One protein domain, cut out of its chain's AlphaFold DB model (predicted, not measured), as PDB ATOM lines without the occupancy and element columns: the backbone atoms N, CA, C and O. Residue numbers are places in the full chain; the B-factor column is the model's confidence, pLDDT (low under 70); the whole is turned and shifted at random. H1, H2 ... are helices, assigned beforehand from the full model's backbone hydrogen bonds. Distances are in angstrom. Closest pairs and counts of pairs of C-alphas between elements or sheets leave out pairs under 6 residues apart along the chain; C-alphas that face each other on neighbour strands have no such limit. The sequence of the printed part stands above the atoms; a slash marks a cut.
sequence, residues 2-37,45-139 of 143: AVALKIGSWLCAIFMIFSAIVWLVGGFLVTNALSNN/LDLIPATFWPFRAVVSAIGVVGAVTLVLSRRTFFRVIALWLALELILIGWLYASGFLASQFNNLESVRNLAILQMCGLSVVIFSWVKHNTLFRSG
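This is residues 2 to 37 and 45 to 139 of the 143 residues of an uncharacterized protein of Cohaesibacter sp. ES.047 (UniProt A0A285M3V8). Four long helices stand side by side in a ring, H1, H2, H3, H4 and back to H1, making a rod-shaped up-and-down bundle, each helix running against the one before. The 131 printed residues, all helix in class with no named strand, are compact, radius of gyration of the C-alphas 16.1 A, spanning 53 by 23 by 18 A.

Find C-alpha 2 at (182.762, 169.868, 240.513); from there H1, residues 2 to 37, runs 51.9 A. Next come H2, residues 47 to 72, 38.4 A, and H3, residues 74 to 101, 40.5 A. H4, residues 109 to 139, runs 45.1 A to (179.858, 177.255, 244.344).

H1 touches H2 at a shallow tilt of 14 degrees, closest C-alphas Ala 13 and Ala 67, 4.3 A, and H4 at 15 degrees, closest Cys 12 and Ser 128, 5.5 A. H2 and H3 form a hairpin, closest C-alphas Leu 70 and Phe 77, 5.1 A. H3 and H4 form another, H4 touching with residues 111 to 122 alone, closest C-alphas Ile 92 and Ala 115, 6.5 A. H2 and H4 are apart. Each O i to N i+4 pair is within hydrogen-bond range in H1 and H4, 20 of 22 in H2, 22 of 24 in H3.

Residues 38 to 44 are cut out, leaving 9.5 A between C-alphas 37 and 45. Mean pLDDT of the printed part is 70.3; 59 residues are under 70, among them 95 to 112.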
ATOM      1  N   ALA A   2     182.755 169.980 241.983       60.47
ATOM      2  CA  ALA A   2     182.762 169.868 240.513       60.47
ATOM      3  C   ALA A   2     182.127 168.577 239.939       60.47
ATOM      4  O   ALA A   2     181.454 168.628 238.908       60.47
ATOM      5  N   VAL A   3     182.298 167.435 240.619       65.25
ATOM      6  CA  VAL A   3     181.739 166.132 240.201       65.25
ATOM      7  C   VAL A   3     180.210 166.097 240.343       65.25
ATOM      8  O   VAL A   3     179.521 165.704 239.408       65.25
ATOM      9  N   ALA A   4     179.665 166.595 241.458       63.22
ATOM     10  CA  ALA A   4     178.218 166.650 241.695       63.22
ATOM     11  C   ALA A   4     177.491 167.564 240.687       63.22
ATOM     12  O   ALA A   4     176.413 167.227 240.200       63.22
ATOM     13  N   LEU A   5     178.118 168.686 240.319       66.12
ATOM     14  CA  LEU A   5     177.622 169.604 239.288       66.12
ATOM     15  C   LEU A   5     177.603 168.967 237.894       66.12
ATOM     16  O   LEU A   5     176.635 169.163 237.158       66.12
ATOM     17  N   LYS A   6     178.638 168.187 237.542       69.81
ATOM     18  CA  LYS A   6     178.661 167.397 236.301       69.81
ATOM     19  C   LYS A   6     177.527 166.372 236.295       69.81
ATOM     20  O   LYS A   6     176.746 166.368 235.356       69.81
ATOM     21  N   ILE A   7     177.389 165.565 237.347       73.25
ATOM     22  CA  ILE A   7     176.359 164.512 237.416       73.25
ATOM     23  C   ILE A   7     174.944 165.097 237.285       73.25
ATOM     24  O   ILE A   7     174.143 164.580 236.510       73.25
ATOM     25  N   GLY A   8     174.641 166.203 237.974       68.12
ATOM     26  CA  GLY A   8     173.334 166.865 237.852       68.12
ATOM     27  C   GLY A   8     173.055 167.416 236.449       68.12
ATOM     28  O   GLY A   8     171.926 167.354 235.969       68.12
ATOM     29  N   SER A   9     174.094 167.907 235.771       71.50
ATOM     30  CA  SER A   9     174.023 168.399 234.393       71.50
ATOM     31  C   SER A   9     173.751 167.268 233.391       71.50
ATOM     32  O   SER A   9     172.858 167.397 232.555       71.50
ATOM     33  N   TRP A  10     174.441 166.133 233.529       75.50
ATOM     34  CA  TRP A  10     174.213 164.944 232.704       75.50
ATOM     35  C   TRP A  10     172.821 164.346 232.915       75.50
ATOM     36  O   TRP A  10     172.147 164.034 231.940       75.50
ATOM     37  N   LEU A  11     172.359 164.247 234.166       75.19
ATOM     38  CA  LEU A  11     171.001 163.788 234.471       75.19
ATOM     39  C   LEU A  11     169.951 164.677 233.797       75.19
ATOM     40  O   LEU A  11     169.067 164.169 233.115       75.19
ATOM     41  N   CYS A  12     170.081 165.999 233.920       74.56
ATOM     42  CA  CYS A  12     169.162 166.941 233.283       74.56
ATOM     43  C   CYS A  12     169.164 166.803 231.747       74.56
ATOM     44  O   CYS A  12     168.098 166.761 231.136       74.56
ATOM     45  N   ALA A  13     170.341 166.647 231.131       75.12
ATOM     46  CA  ALA A  13     170.468 166.427 229.691       75.12
ATOM     47  C   ALA A  13     169.795 165.119 229.236       75.12
ATOM     48  O   ALA A  13     169.038 165.125 228.266       75.12
ATOM     49  N   ILE A  14     170.015 164.018 229.961       81.88
ATOM     50  CA  ILE A  14     169.405 162.712 229.667       81.88
ATOM     51  C   ILE A  14     167.879 162.799 229.745       81.88
ATOM     52  O   ILE A  14     167.197 162.329 228.837       81.88
ATOM     53  N   PHE A  15     167.332 163.431 230.787       79.19
ATOM     54  CA  PHE A  15     165.881 163.550 230.944       79.19
ATOM     55  C   PHE A  15     165.233 164.466 229.900       79.19
ATOM     56  O   PHE A  15     164.129 164.165 229.450       79.19
ATOM     57  N   MET A  16     165.913 165.527 229.452       78.44
ATOM     58  CA  MET A  16     165.428 166.340 228.327       78.44
ATOM     59  C   MET A  16     165.397 165.546 227.016       78.44
ATOM     60  O   MET A  16     164.409 165.610 226.287       78.44
ATOM     61  N   ILE A  17     166.437 164.754 226.729       81.75
ATOM     62  CA  ILE A  17     166.461 163.877 225.546       81.75
ATOM     63  C   ILE A  17     165.349 162.827 225.642       81.75
ATOM     64  O   ILE A  17     164.633 162.594 224.671       81.75
ATOM     65  N   PHE A  18     165.165 162.226 226.817       82.06
ATOM     66  CA  PHE A  18     164.095 161.263 227.052       82.06
ATOM     67  C   PHE A  18     162.708 161.882 226.825       82.06
ATOM     68  O   PHE A  18     161.903 161.307 226.098       82.06
ATOM     69  N   SER A  19     162.442 163.076 227.362       79.19
ATOM     70  CA  SER A  19     161.175 163.794 227.152       79.19
ATOM     71  C   SER A  19     160.926 164.119 225.670       79.19
ATOM     72  O   SER A  19     159.822 163.884 225.170       79.19
ATOM     73  N   ALA A  20     161.963 164.531 224.931       78.88
ATOM     74  CA  ALA A  20     161.884 164.735 223.483       78.88
ATOM     75  C   ALA A  20     161.547 163.434 222.723       78.88
ATOM     76  O   ALA A  20     160.702 163.430 221.827       78.88
ATOM     77  N   ILE A  21     162.145 162.300 223.103       82.06
ATOM     78  CA  ILE A  21     161.829 160.989 222.508       82.06
ATOM     79  C   ILE A  21     160.379 160.594 222.804       82.06
ATOM     80  O   ILE A  21     159.669 160.147 221.901       82.06
ATOM     81  N   VAL A  22     159.909 160.794 224.038       80.75
ATOM     82  CA  VAL A  22     158.515 160.519 224.421       80.75
ATOM     83  C   VAL A  22     157.545 161.376 223.603       80.75
ATOM     84  O   VAL A  22     156.505 160.874 223.185       80.75
ATOM     85  N   TRP A  23     157.887 162.626 223.277       76.81
ATOM     86  CA  TRP A  23     157.072 163.452 222.380       76.81
ATOM     87  C   TRP A  23     157.008 162.920 220.955       76.81
ATOM     88  O   TRP A  23     155.929 162.904 220.347       76.81
ATOM     89  N   LEU A  24     158.142 162.476 220.419       77.31
ATOM     90  CA  LEU A  24     158.228 161.933 219.065       77.31
ATOM     91  C   LEU A  24     157.462 160.610 218.945       77.31
ATOM     92  O   LEU A  24     156.610 160.479 218.060       77.31
ATOM     93  N   VAL A  25     157.700 159.671 219.862       77.75
ATOM     94  CA  VAL A  25     157.075 158.339 219.862       77.75
ATOM     95  C   VAL A  25     155.623 158.414 220.326       77.75
ATOM     96  O   VAL A  25     154.716 157.981 219.619       77.75
ATOM     97  N   GLY A  26     155.374 159.018 221.485       68.38
ATOM     98  CA  GLY A  26     154.038 159.134 222.062       68.38
ATOM     99  C   GLY A  26     153.093 159.952 221.190       68.38
ATOM    100  O   GLY A  26     151.961 159.538 220.953       68.38
ATOM    101  N   GLY A  27     153.564 161.062 220.616       67.25
ATOM    102  CA  GLY A  27     152.749 161.834 219.681       67.25
ATOM    103  C   GLY A  27     152.468 161.091 218.366       67.25
ATOM    104  O   GLY A  27     151.413 161.306 217.777       67.25
ATOM    105  N   PHE A  28     153.347 160.179 217.919       70.94
ATOM    106  CA  PHE A  28     153.076 159.318 216.760       70.94
ATOM    107  C   PHE A  28     151.971 158.305 217.085       70.94
ATOM    108  O   PHE A  28     151.024 158.161 216.316       70.94
ATOM    109  N   LEU A  29     152.039 157.679 218.262       69.62
ATOM    110  CA  LEU A  29     151.013 156.748 218.738       69.62
ATOM    111  C   LEU A  29     149.651 157.431 218.918       69.62
ATOM    112  O   LEU A  29     148.637 156.883 218.493       69.62
ATOM    113  N   VAL A  30     149.626 158.642 219.480       67.25
ATOM    114  CA  VAL A  30     148.404 159.453 219.605       67.25
ATOM    115  C   VAL A  30     147.851 159.839 218.235       67.25
ATOM    116  O   VAL A  30     146.651 159.720 218.015       67.25
ATOM    117  N   THR A  31     148.710 160.235 217.293       68.75
ATOM    118  CA  THR A  31     148.292 160.575 215.922       68.75
ATOM    119  C   THR A  31     147.659 159.374 215.220       68.75
ATOM    120  O   THR A  31     146.595 159.512 214.627       68.75
ATOM    121  N   ASN A  32     148.256 158.186 215.341       67.31
ATOM    122  CA  ASN A  32     147.690 156.964 214.767       67.31
ATOM    123  C   ASN A  32     146.386 156.554 215.455       67.31
ATOM    124  O   ASN A  32     145.447 156.145 214.782       67.31
ATOM    125  N   ALA A  33     146.301 156.680 216.781       65.06
ATOM    126  CA  ALA A  33     145.069 156.406 217.510       65.06
ATOM    127  C   ALA A  33     143.946 157.363 217.088       65.06
ATOM    128  O   ALA A  33     142.821 156.918 216.886       65.06
ATOM    129  N   LEU A  34     144.246 158.652 216.909       65.44
ATOM    130  CA  LEU A  34     143.287 159.634 216.407       65.44
ATOM    131  C   LEU A  34     142.896 159.324 214.959       65.44
ATOM    132  O   LEU A  34     141.710 159.224 214.688       65.44
ATOM    133  N   SER A  35     143.850 159.071 214.060       64.50
ATOM    134  CA  SER A  35     143.571 158.759 212.649       64.50
ATOM    135  C   SER A  35     142.758 157.472 212.465       64.50
ATOM    136  O   SER A  35     141.917 157.411 211.575       64.50
ATOM    137  N   ASN A  36     142.985 156.453 213.299       66.00
ATOM    138  CA  ASN A  36     142.242 155.192 213.236       66.00
ATOM    139  C   ASN A  36     140.840 155.293 213.862       66.00
ATOM    140  O   ASN A  36     139.964 154.516 213.497       66.00
ATOM    141  N   ASN A  37     140.612 156.243 214.780       59.84
ATOM    142  CA  ASN A  37     139.308 156.478 215.414       59.84
ATOM    143  C   ASN A  37     138.524 157.661 214.802       59.84
ATOM    144  O   ASN A  37     137.331 157.794 215.061       59.84
ATOM    145  N   LEU A  45     138.716 166.751 214.389       56.19
ATOM    146  CA  LEU A  45     139.775 165.938 215.005       56.19
ATOM    147  C   LEU A  45     141.005 165.774 214.092       56.19
ATOM    148  O   LEU A  45     142.118 165.628 214.592       56.19
ATOM    149  N   ASP A  46     140.822 165.874 212.773       57.94
ATOM    150  CA  ASP A  46     141.888 165.758 211.767       57.94
ATOM    151  C   ASP A  46     142.832 166.972 211.733       57.94
ATOM    152  O   ASP A  46     143.989 166.852 211.323       57.94
ATOM    153  N   LEU A  47     142.383 168.144 212.212       60.34
ATOM    154  CA  LEU A  47     143.256 169.318 212.338       60.34
ATOM    155  C   LEU A  47     144.277 169.154 213.467       60.34
ATOM    156  O   LEU A  47     145.369 169.716 213.384       60.34
ATOM    157  N   ILE A  48     143.943 168.373 214.500       60.78
ATOM    158  CA  ILE A  48     144.787 168.182 215.680       60.78
ATOM    159  C   ILE A  48     146.160 167.615 215.289       60.78
ATOM    160  O   ILE A  48     147.159 168.273 215.588       60.78
ATOM    161  N   PRO A  49     146.276 166.468 214.590       59.38
ATOM    162  CA  PRO A  49     147.578 165.948 214.192       59.38
ATOM    163  C   PRO A  49     148.318 166.873 213.217       59.38
ATOM    164  O   PRO A  49     149.536 166.981 213.334       59.38
ATOM    165  N   ALA A  50     147.624 167.598 212.333       62.19
ATOM    166  CA  ALA A  50     148.254 168.500 211.364       62.19
ATOM    167  C   ALA A  50     148.923 169.725 212.017       62.19
ATOM    168  O   ALA A  50     150.042 170.085 211.644       62.19
ATOM    169  N   THR A  51     148.287 170.350 213.014       65.81
ATOM    170  CA  THR A  51     148.877 171.498 213.728       65.81
ATOM    171  C   THR A  51     149.792 171.079 214.871       65.81
ATOM    172  O   THR A  51     150.760 171.771 215.159       65.81
ATOM    173  N   PHE A  52     149.544 169.946 215.523       66.56
ATOM    174  CA  PHE A  52     150.321 169.524 216.689       66.56
ATOM    175  C   PHE A  52     151.718 168.990 216.330       66.56
ATOM    176  O   PHE A  52     152.695 169.232 217.044       66.56
ATOM    177  N   TRP A  53     151.834 168.278 215.204       66.62
ATOM    178  CA  TRP A  53     153.076 167.633 214.763       66.62
ATOM    179  C   TRP A  53     154.281 168.557 214.541       66.62
ATOM    180  O   TRP A  53     155.365 168.237 215.041       66.62
ATOM    181  N   PRO A  54     154.157 169.661 213.782       69.38
ATOM    182  CA  PRO A  54     155.297 170.534 213.536       69.38
ATOM    183  C   PRO A  54     155.763 171.208 214.830       69.38
ATOM    184  O   PRO A  54     156.965 171.293 215.075       69.38
ATOM    185  N   PHE A  55     154.836 171.589 215.716       71.25
ATOM    186  CA  PHE A  55     155.185 172.214 216.990       71.25
ATOM    187  C   PHE A  55     155.913 171.245 217.927       71.25
ATOM    188  O   PHE A  55     156.983 171.595 218.423       71.25
ATOM    189  N   ARG A  56     155.445 170.000 218.106       73.62
ATOM    190  CA  ARG A  56     156.170 169.017 218.943       73.62
ATOM    191  C   ARG A  56     157.578 168.719 218.427       73.62
ATOM    192  O   ARG A  56     158.488 168.535 219.231       73.62
ATOM    193  N   ALA A  57     157.772 168.666 217.106       72.69
ATOM    194  CA  ALA A  57     159.072 168.372 216.510       72.69
ATOM    195  C   ALA A  57     160.056 169.517 216.778       72.69
ATOM    196  O   ALA A  57     161.202 169.268 217.149       72.69
ATOM    197  N   VAL A  58     159.581 170.763 216.684       78.56
ATOM    198  CA  VAL A  58     160.357 171.958 217.038       78.56
ATOM    199  C   VAL A  58     160.705 171.970 218.528       78.56
ATOM    200  O   VAL A  58     161.868 172.170 218.868       78.56
ATOM    201  N   VAL A  59     159.752 171.697 219.426       77.88
ATOM    202  CA  VAL A  59     160.031 171.671 220.876       77.88
ATOM    203  C   VAL A  59     160.979 170.532 221.251       77.88
ATOM    204  O   VAL A  59     161.915 170.745 222.021       77.88
ATOM    205  N   SER A  60     160.822 169.360 220.634       77.50
ATOM    206  CA  SER A  60     161.739 168.225 220.807       77.50
ATOM    207  C   SER A  60     163.150 168.572 220.323       77.50
ATOM    208  O   SER A  60     164.126 168.304 221.023       77.50
ATOM    209  N   ALA A  61     163.276 169.224 219.162       77.06
ATOM    210  CA  ALA A  61     164.560 169.675 218.634       77.06
ATOM    211  C   ALA A  61     165.217 170.720 219.549       77.06
ATOM    212  O   ALA A  61     166.407 170.613 219.840       77.06
ATOM    213  N   ILE A  62     164.447 171.681 220.070       78.69
ATOM    214  CA  ILE A  62     164.933 172.661 221.053       78.69
ATOM    215  C   ILE A  62     165.377 171.963 222.344       78.69
ATOM    216  O   ILE A  62     166.404 172.340 222.904       78.69
ATOM    217  N   GLY A  63     164.671 170.921 222.787       73.38
ATOM    218  CA  GLY A  63     165.051 170.115 223.951       73.38
ATOM    219  C   GLY A  63     166.383 169.395 223.764       73.38
ATOM    220  O   GLY A  63     167.253 169.457 224.634       73.38
ATOM    221  N   VAL A  64     166.592 168.785 222.594       78.25
ATOM    222  CA  VAL A  64     167.866 168.136 222.239       78.25
ATOM    223  C   VAL A  64     168.995 169.164 222.134       78.25
ATOM    224  O   VAL A  64     170.065 168.961 222.710       78.25
ATOM    225  N   VAL A  65     168.762 170.304 221.475       76.88
ATOM    226  CA  VAL A  65     169.735 171.409 221.407       76.88
ATOM    227  C   VAL A  65     170.047 171.947 222.806       76.88
ATOM    228  O   VAL A  65     171.210 172.205 223.118       76.88
ATOM    229  N   GLY A  66     169.046 172.062 223.679       70.81
ATOM    230  CA  GLY A  66     169.203 172.445 225.080       70.81
ATOM    231  C   GLY A  66     170.061 171.462 225.867       70.81
ATOM    232  O   GLY A  66     170.980 171.893 226.562       70.81
ATOM    233  N   ALA A  67     169.836 170.159 225.699       69.31
ATOM    234  CA  ALA A  67     170.637 169.104 226.315       69.31
ATOM    235  C   ALA A  67     172.101 169.130 225.842       69.31
ATOM    236  O   ALA A  67     173.014 169.063 226.664       69.31
ATOM    237  N   VAL A  68     172.343 169.305 224.540       74.25
ATOM    238  CA  VAL A  68     173.701 169.433 223.981       74.25
ATOM    239  C   VAL A  68     174.379 170.717 224.472       74.25
ATOM    240  O   VAL A  68     175.543 170.698 224.878       74.25
ATOM    241  N   THR A  69     173.641 171.828 224.517       68.56
ATOM    242  CA  THR A  69     174.143 173.113 225.028       68.56
ATOM    243  C   THR A  69     174.492 173.020 226.512       68.56
ATOM    244  O   THR A  69     175.484 173.600 226.934       68.56
ATOM    245  N   LEU A  70     173.739 172.251 227.303       68.00
ATOM    246  CA  LEU A  70     174.024 171.980 228.715       68.00
ATOM    247  C   LEU A  70     175.387 171.285 228.890       68.00
ATOM    248  O   LEU A  70     176.160 171.651 229.778       68.00
ATOM    249  N   VAL A  71     175.697 170.319 228.021       64.56
ATOM    250  CA  VAL A  71     176.974 169.586 228.036       64.56
ATOM    251  C   VAL A  71     178.146 170.487 227.623       64.56
ATOM    252  O   VAL A  71     179.220 170.394 228.222       64.56
ATOM    253  N   LEU A  72     177.949 171.377 226.643       67.75
ATOM    254  CA  LEU A  72     179.017 172.197 226.053       67.75
ATOM    255  C   LEU A  72     179.218 173.572 226.722       67.75
ATOM    256  O   LEU A  72     180.346 174.053 226.800       67.75
ATOM    257  N   SER A  73     178.158 174.230 227.204       62.50
ATOM    258  CA  SER A  73     178.206 175.594 227.752       62.50
ATOM    259  C   SER A  73     177.151 175.850 228.840       62.50
ATOM    260  O   SER A  73     175.959 176.033 228.583       62.50
ATOM    261  N   ARG A  74     177.614 175.978 230.091       65.75
ATOM    262  CA  ARG A  74     176.752 176.164 231.276       65.75
ATOM    263  C   ARG A  74     176.017 177.509 231.334       65.75
ATOM    264  O   ARG A  74     174.984 177.599 231.987       65.75
ATOM    265  N   ARG A  75     176.529 178.565 230.688       64.56
ATOM    266  CA  ARG A  75     175.923 179.913 230.759       64.56
ATOM    267  C   ARG A  75     174.735 180.073 229.812       64.56
ATOM    268  O   ARG A  75     173.720 180.638 230.205       64.56
ATOM    269  N   THR A  76     174.842 179.561 228.588       67.25
ATOM    270  CA  THR A  76     173.763 179.658 227.588       67.25
ATOM    271  C   THR A  76     172.605 178.718 227.917       67.25
ATOM    272  O   THR A  76     171.453 179.010 227.601       67.25
ATOM    273  N   PHE A  77     172.905 177.632 228.632       68.31
ATOM    274  CA  PHE A  77     171.951 176.621 229.067       68.31
ATOM    275  C   PHE A  77     170.698 177.188 229.753       68.31
ATOM    276  O   PHE A  77     169.592 176.790 229.401       68.31
ATOM    277  N   PHE A  78     170.838 178.155 230.667       67.81
ATOM    278  CA  PHE A  78     169.697 178.708 231.410       67.81
ATOM    279  C   PHE A  78     168.626 179.331 230.514       67.81
ATOM    280  O   PHE A  78     167.436 179.198 230.790       67.81
ATOM    281  N   ARG A  79     169.038 179.997 229.431       71.56
ATOM    282  CA  ARG A  79     168.099 180.615 228.487       71.56
ATOM    283  C   ARG A  79     167.401 179.557 227.641       71.56
ATOM    284  O   ARG A  79     166.197 179.642 227.434       71.56
ATOM    285  N   VAL A  80     168.153 178.553 227.194       72.50
ATOM    286  CA  VAL A  80     167.623 177.490 226.333       72.50
ATOM    287  C   VAL A  80     166.666 176.582 227.106       72.50
ATOM    288  O   VAL A  80     165.592 176.282 226.595       72.50
ATOM    289  N   ILE A  81     166.986 176.209 228.352       74.19
ATOM    290  CA  ILE A  81     166.094 175.362 229.155       74.19
ATOM    291  C   ILE A  81     164.821 176.090 229.580       74.19
ATOM    292  O   ILE A  81     163.760 175.480 229.579       74.19
ATOM    293  N   ALA A  82     164.895 177.388 229.896       74.25
ATOM    294  CA  ALA A  82     163.711 178.176 230.228       74.25
ATOM    295  C   ALA A  82     162.764 178.306 229.024       74.25
ATOM    296  O   ALA A  82     161.555 178.140 229.175       74.25
ATOM    297  N   LEU A  83     163.314 178.542 227.826       79.19
ATOM    298  CA  LEU A  83     162.538 178.563 226.586       79.19
ATOM    299  C   LEU A  83     161.916 177.190 226.295       79.19
ATOM    300  O   LEU A  83     160.736 177.112 225.966       79.19
ATOM    301  N   TRP A  84     162.690 176.114 226.452       81.00
ATOM    302  CA  TRP A  84     162.201 174.749 226.272       81.00
ATOM    303  C   TRP A  84     161.067 174.415 227.251       81.00
ATOM    304  O   TRP A  84     160.016 173.959 226.822       81.00
ATOM    305  N   LEU A  85     161.227 174.733 228.540       76.81
ATOM    306  CA  LEU A  85     160.196 174.549 229.568       76.81
ATOM    307  C   LEU A  85     158.903 175.305 229.250       76.81
ATOM    308  O   LEU A  85     157.815 174.762 229.431       76.81
ATOM    309  N   ALA A  86     159.007 176.548 228.774       78.19
ATOM    310  CA  ALA A  86     157.838 177.327 228.378       78.19
ATOM    311  C   ALA A  86     157.100 176.669 227.201       78.19
ATOM    312  O   ALA A  86     155.876 176.567 227.214       78.19
ATOM    313  N   LEU A  87     157.843 176.180 226.207       79.56
ATOM    314  CA  LEU A  87     157.287 175.495 225.044       79.56
ATOM    315  C   LEU A  87     156.656 174.138 225.392       79.56
ATOM    316  O   LEU A  87     155.592 173.805 224.873       79.56
ATOM    317  N   GLU A  88     157.271 173.386 226.301       75.19
ATOM    318  CA  GLU A  88     156.728 172.146 226.864       75.19
ATOM    319  C   GLU A  88     155.396 172.383 227.587       75.19
ATOM    320  O   GLU A  88     154.409 171.696 227.326       75.19
ATOM    321  N   LEU A  89     155.324 173.409 228.441       78.38
ATOM    322  CA  LEU A  89     154.085 173.775 229.134       78.38
ATOM    323  C   LEU A  89     152.979 174.196 228.162       78.38
ATOM    324  O   LEU A  89     151.820 173.840 228.370       78.38
ATOM    325  N   ILE A  90     153.327 174.912 227.087       79.88
ATOM    326  CA  ILE A  90     152.374 175.271 226.029       79.88
ATOM    327  C   ILE A  90     151.851 174.011 225.330       79.88
ATOM    328  O   ILE A  90     150.644 173.896 225.142       79.88
ATOM    329  N   LEU A  91     152.714 173.048 224.992       73.94
ATOM    330  CA  LEU A  91     152.301 171.783 224.370       73.94
ATOM    331  C   LEU A  91     151.400 170.948 225.279       73.94
ATOM    332  O   LEU A  91     150.388 170.424 224.815       73.94
ATOM    333  N   ILE A  92     151.736 170.845 226.566       74.38
ATOM    334  CA  ILE A  92     150.916 170.136 227.555       74.38
ATOM    335  C   ILE A  92     149.566 170.838 227.725       74.38
ATOM    336  O   ILE A  92     148.527 170.178 227.708       74.38
ATOM    337  N   GLY A  93     149.564 172.169 227.843       73.88
ATOM    338  CA  GLY A  93     148.347 172.973 227.929       73.88
ATOM    339  C   GLY A  93     147.471 172.829 226.686       73.88
ATOM    340  O   GLY A  93     146.257 172.685 226.802       73.88
ATOM    341  N   TRP A  94     148.083 172.777 225.504       73.25
ATOM    342  CA  TRP A  94     147.388 172.542 224.242       73.25
ATOM    343  C   TRP A  94     146.790 171.135 224.175       73.25
ATOM    344  O   TRP A  94     145.635 170.979 223.786       73.25
ATOM    345  N   LEU A  95     147.518 170.114 224.634       69.94
ATOM    346  CA  LEU A  95     147.010 168.747 224.753       69.94
ATOM    347  C   LEU A  95     145.824 168.651 225.708       69.94
ATOM    348  O   LEU A  95     144.806 168.058 225.357       69.94
ATOM    349  N   TYR A  96     145.921 169.288 226.873       68.88
ATOM    350  CA  TYR A  96     144.813 169.381 227.818       68.88
ATOM    351  C   TYR A  96     143.611 170.110 227.219       68.88
ATOM    352  O   TYR A  96     142.496 169.610 227.330       68.88
ATOM    353  N   ALA A  97     143.823 171.238 226.537       68.19
ATOM    354  CA  ALA A  97     142.759 171.990 225.877       68.19
ATOM    355  C   ALA A  97     142.102 171.181 224.748       68.19
ATOM    356  O   ALA A  97     140.879 171.140 224.665       68.19
ATOM    357  N   SER A  98     142.889 170.476 223.929       60.78
ATOM    358  CA  SER A  98     142.375 169.592 222.874       60.78
ATOM    359  C   SER A  98     141.618 168.386 223.443       60.78
ATOM    360  O   SER A  98     140.569 168.022 222.921       60.78
ATOM    361  N   GLY A  99     142.081 167.812 224.559       55.38
ATOM    362  CA  GLY A  99     141.388 166.728 225.252       55.38
ATOM    363  C   GLY A  99     140.105 167.194 225.951       55.38
ATOM    364  O   GLY A  99     139.126 166.450 226.001       55.38
ATOM    365  N   PHE A 100     140.089 168.432 226.457       51.00
ATOM    366  CA  PHE A 100     138.933 169.058 227.102       51.00
ATOM    367  C   PHE A 100     137.862 169.453 226.077       51.00
ATOM    368  O   PHE A 100     136.694 169.126 226.268       51.00
ATOM    369  N   LEU A 101     138.260 170.061 224.951       50.38
ATOM    370  CA  LEU A 101     137.375 170.351 223.814       50.38
ATOM    371  C   LEU A 101     136.804 169.078 223.184       50.38
ATOM    372  O   LEU A 101     135.679 169.094 222.695       50.38
ATOM    373  N   ALA A 102     137.544 167.969 223.232       51.25
ATOM    374  CA  ALA A 102     137.067 166.699 222.715       51.25
ATOM    375  C   ALA A 102     136.060 165.986 223.634       51.25
ATOM    376  O   ALA A 102     135.504 165.007 223.174       51.25
ATOM    377  N   SER A 103     135.838 166.389 224.898       48.28
ATOM    378  CA  SER A 103     134.942 165.720 225.878       48.28
ATOM    379  C   SER A 103     135.032 164.172 225.946       48.28
ATOM    380  O   SER A 103     134.087 163.508 226.370       48.28
ATOM    381  N   GLN A 104     136.158 163.578 225.527       52.25
ATOM    382  CA  GLN A 104     136.340 162.133 225.280       52.25
ATOM    383  C   GLN A 104     137.545 161.566 226.052       52.25
ATOM    384  O   GLN A 104     138.112 160.542 225.676       52.25
ATOM    385  N   PHE A 105     137.949 162.202 227.158       50.88
ATOM    386  CA  PHE A 105     139.094 161.765 227.976       50.88
ATOM    387  C   PHE A 105     138.992 160.311 228.476       50.88
ATOM    388  O   PHE A 105     140.017 159.698 228.766       50.88
ATOM    389  N   ASN A 106     137.781 159.750 228.540       51.28
ATOM    390  CA  ASN A 106     137.569 158.340 228.869       51.28
ATOM    391  C   ASN A 106     137.840 157.385 227.691       51.28
ATOM    392  O   ASN A 106     138.203 156.243 227.939       51.28
ATOM    393  N   ASN A 107     137.731 157.844 226.439       55.25
ATOM    394  CA  ASN A 107     138.001 157.045 225.235       55.25
ATOM    395  C   ASN A 107     139.421 157.261 224.669       55.25
ATOM    396  O   ASN A 107     139.910 156.441 223.898       55.25
ATOM    397  N   LEU A 108     140.111 158.336 225.067       62.59
ATOM    398  CA  LEU A 108     141.474 158.678 224.630       62.59
ATOM    399  C   LEU A 108     142.513 158.430 225.735       62.59
ATOM    400  O   LEU A 108     143.330 159.294 226.066       62.59
ATOM    401  N   GLU A 109     142.495 157.228 226.310       67.56
ATOM    402  CA  GLU A 109     143.411 156.817 227.382       67.56
ATOM    403  C   GLU A 109     144.895 156.993 227.000       67.56
ATOM    404  O   GLU A 109     145.710 157.409 227.824       67.56
ATOM    405  N   SER A 110     145.242 156.776 225.730       64.06
ATOM    406  CA  SER A 110     146.596 156.970 225.194       64.06
ATOM    407  C   SER A 110     147.076 158.425 225.271       64.06
ATOM    408  O   SER A 110     148.232 158.674 225.616       64.06
ATOM    409  N   VAL A 111     146.192 159.392 225.012       67.19
ATOM    410  CA  VAL A 111     146.484 160.835 225.089       67.19
ATOM    411  C   VAL A 111     146.692 161.259 226.538       67.19
ATOM    412  O   VAL A 111     147.646 161.970 226.858       67.19
ATOM    413  N   ARG A 112     145.832 160.764 227.435       68.38
ATOM    414  CA  ARG A 112     145.931 161.009 228.877       68.38
ATOM    415  C   ARG A 112     147.230 160.451 229.450       68.38
ATOM    416  O   ARG A 112     147.939 161.164 230.157       68.38
ATOM    417  N   ASN A 113     147.564 159.207 229.120       73.00
ATOM    418  CA  ASN A 113     148.782 158.562 229.606       73.00
ATOM    419  C   ASN A 113     150.037 159.275 229.084       73.00
ATOM    420  O   ASN A 113     150.993 159.443 229.839       73.00
ATOM    421  N   LEU A 114     150.016 159.774 227.841       72.62
ATOM    422  CA  LEU A 114     151.096 160.598 227.299       72.62
ATOM    423  C   LEU A 114     151.252 161.925 228.056       72.62
ATOM    424  O   LEU A 114     152.370 162.293 228.414       72.62
ATOM    425  N   ALA A 115     150.150 162.628 228.328       70.69
ATOM    426  CA  ALA A 115     150.179 163.890 229.065       70.69
ATOM    427  C   ALA A 115     150.692 163.704 230.504       70.69
ATOM    428  O   ALA A 115     151.528 164.481 230.963       70.69
ATOM    429  N   ILE A 116     150.250 162.644 231.195       75.38
ATOM    430  CA  ILE A 116     150.738 162.293 232.538       75.38
ATOM    431  C   ILE A 116     152.236 161.985 232.494       75.38
ATOM    432  O   ILE A 116     152.999 162.538 233.286       75.38
ATOM    433  N   LEU A 117     152.674 161.152 231.546       77.06
ATOM    434  CA  LEU A 117     154.081 160.788 231.402       77.06
ATOM    435  C   LEU A 117     154.959 162.022 231.143       77.06
ATOM    436  O   LEU A 117     156.036 162.134 231.730       77.06
ATOM    437  N   GLN A 118     154.484 162.970 230.330       75.62
ATOM    438  CA  GLN A 118     155.199 164.224 230.087       75.62
ATOM    439  C   GLN A 118     155.220 165.141 231.309       75.62
ATOM    440  O   GLN A 118     156.272 165.685 231.628       75.62
ATOM    441  N   MET A 119     154.125 165.251 232.063       74.88
ATOM    442  CA  MET A 119     154.112 166.002 233.327       74.88
ATOM    443  C   MET A 119     155.080 165.412 234.362       74.88
ATOM    444  O   MET A 119     155.793 166.149 235.052       74.88
ATOM    445  N   CYS A 120     155.165 164.081 234.444       79.38
ATOM    446  CA  CYS A 120     156.156 163.398 235.273       79.38
ATOM    447  C   CYS A 120     157.588 163.690 234.794       79.38
ATOM    448  O   CYS A 120     158.436 164.065 235.605       79.38
ATOM    449  N   GLY A 121     157.852 163.577 233.488       73.31
ATOM    450  CA  GLY A 121     159.156 163.889 232.895       73.31
ATOM    451  C   GLY A 121     159.587 165.337 233.146       73.31
ATOM    452  O   GLY A 121     160.702 165.583 233.612       73.31
ATOM    453  N   LEU A 122     158.675 166.290 232.939       76.62
ATOM    454  CA  LEU A 122     158.885 167.715 233.183       76.62
ATOM    455  C   LEU A 122     159.256 167.988 234.645       76.62
ATOM    456  O   LEU A 122     160.200 168.727 234.919       76.62
ATOM    457  N   SER A 123     158.564 167.345 235.588       77.06
ATOM    458  CA  SER A 123     158.823 167.491 237.027       77.06
ATOM    459  C   SER A 123     160.246 167.061 237.399       77.06
ATOM    460  O   SER A 123     160.923 167.741 238.175       77.06
ATOM    461  N   VAL A 124     160.743 165.974 236.801       79.56
ATOM    462  CA  VAL A 124     162.119 165.494 237.009       79.56
ATOM    463  C   VAL A 124     163.143 166.452 236.397       79.56
ATOM    464  O   VAL A 124     164.184 166.713 237.014       79.56
ATOM    465  N   VAL A 125     162.855 167.019 235.220       75.81
ATOM    466  CA  VAL A 125     163.726 168.021 234.586       75.81
ATOM    467  C   VAL A 125     163.786 169.296 235.428       75.81
ATOM    468  O   VAL A 125     164.886 169.780 235.696       75.81
ATOM    469  N   ILE A 126     162.646 169.794 235.922       79.44
ATOM    470  CA  ILE A 126     162.576 170.970 236.805       79.44
ATOM    471  C   ILE A 126     163.341 170.712 238.101       79.44
ATOM    472  O   ILE A 126     164.162 171.536 238.498       79.44
ATOM    473  N   PHE A 127     163.137 169.560 238.744       78.50
ATOM    474  CA  PHE A 127     163.863 169.208 239.964       78.50
ATOM    475  C   PHE A 127     165.380 169.154 239.729       78.50
ATOM    476  O   PHE A 127     166.162 169.733 240.489       78.50
ATOM    477  N   SER A 128     165.802 168.508 238.640       72.94
ATOM    478  CA  SER A 128     167.213 168.420 238.247       72.94
ATOM    479  C   SER A 128     167.802 169.800 237.946       72.94
ATOM    480  O   SER A 128     168.929 170.092 238.351       72.94
ATOM    481  N   TRP A 129     167.030 170.674 237.298       75.69
ATOM    482  CA  TRP A 129     167.414 172.049 236.998       75.69
ATOM    483  C   TRP A 129     167.563 172.896 238.265       75.69
ATOM    484  O   TRP A 129     168.610 173.519 238.456       75.69
ATOM    485  N   VAL A 130     166.575 172.874 239.167       79.06
ATOM    486  CA  VAL A 130     166.626 173.588 240.453       79.06
ATOM    487  C   VAL A 130     167.833 173.125 241.267       79.06
ATOM    488  O   VAL A 130     168.603 173.960 241.742       79.06
ATOM    489  N   LYS A 131     168.064 171.810 241.355       74.50
ATOM    490  CA  LYS A 131     169.224 171.232 242.048       74.50
ATOM    491  C   LYS A 131     170.557 171.643 241.415       74.50
ATOM    492  O   LYS A 131     171.521 171.914 242.126       74.50
ATOM    493  N   HIS A 132     170.638 171.699 240.087       71.38
ATOM    494  CA  HIS A 132     171.832 172.191 239.400       71.38
ATOM    495  C   HIS A 132     172.087 173.672 239.716       71.38
ATOM    496  O   HIS A 132     173.224 174.064 239.976       71.38
ATOM    497  N   ASN A 133     171.028 174.481 239.741       73.19
ATOM    498  CA  ASN A 133     171.114 175.917 239.970       73.19
ATOM    499  C   ASN A 133     171.527 176.251 241.414       73.19
ATOM    500  O   ASN A 133     172.388 177.104 241.626       73.19
ATOM    501  N   THR A 134     170.986 175.539 242.409       74.12
ATOM    502  CA  THR A 134     171.393 175.709 243.813       74.12
ATOM    503  C   THR A 134     172.863 175.352 244.021       74.12
ATOM    504  O   THR A 134     173.585 176.142 244.625       74.12
ATOM    505  N   LEU A 135     173.335 174.238 243.444       70.50
ATOM    506  CA  LEU A 135     174.743 173.823 243.510       70.50
ATOM    507  C   LEU A 135     175.692 174.797 242.798       70.50
ATOM    508  O   LEU A 135     176.804 175.038 243.270       70.50
ATOM    509  N   PHE A 136     175.276 175.353 241.657       70.19
ATOM    510  CA  PHE A 136     176.064 176.348 240.928       70.19
ATOM    511  C   PHE A 136     176.193 177.648 241.732       70.19
ATOM    512  O   PHE A 136     177.290 178.184 241.875       70.19
ATOM    513  N   ARG A 137     175.087 178.119 242.317       69.69
ATOM    514  CA  ARG A 137     175.046 179.363 243.094       69.69
ATOM    515  C   ARG A 137     175.805 179.253 244.418       69.69
ATOM    516  O   ARG A 137     176.470 180.208 244.800       69.69
ATOM    517  N   SER A 138     175.765 178.095 245.082       68.62
ATOM    518  CA  SER A 138     176.584 177.842 246.276       68.62
ATOM    519  C   SER A 138     178.080 177.766 245.967       68.62
ATOM    520  O   SER A 138     178.881 178.136 246.812       68.62
ATOM    521  N   GLY A 139     178.457 177.298 244.770       58.72
ATOM    522  CA  GLY A 139     179.858 177.255 244.344       58.72
ATOM    523  C   GLY A 139     180.444 178.643 244.074       58.72
ATOM    524  O   GLY A 139     181.589 178.883 244.420       58.72
TER     525      GLY A 139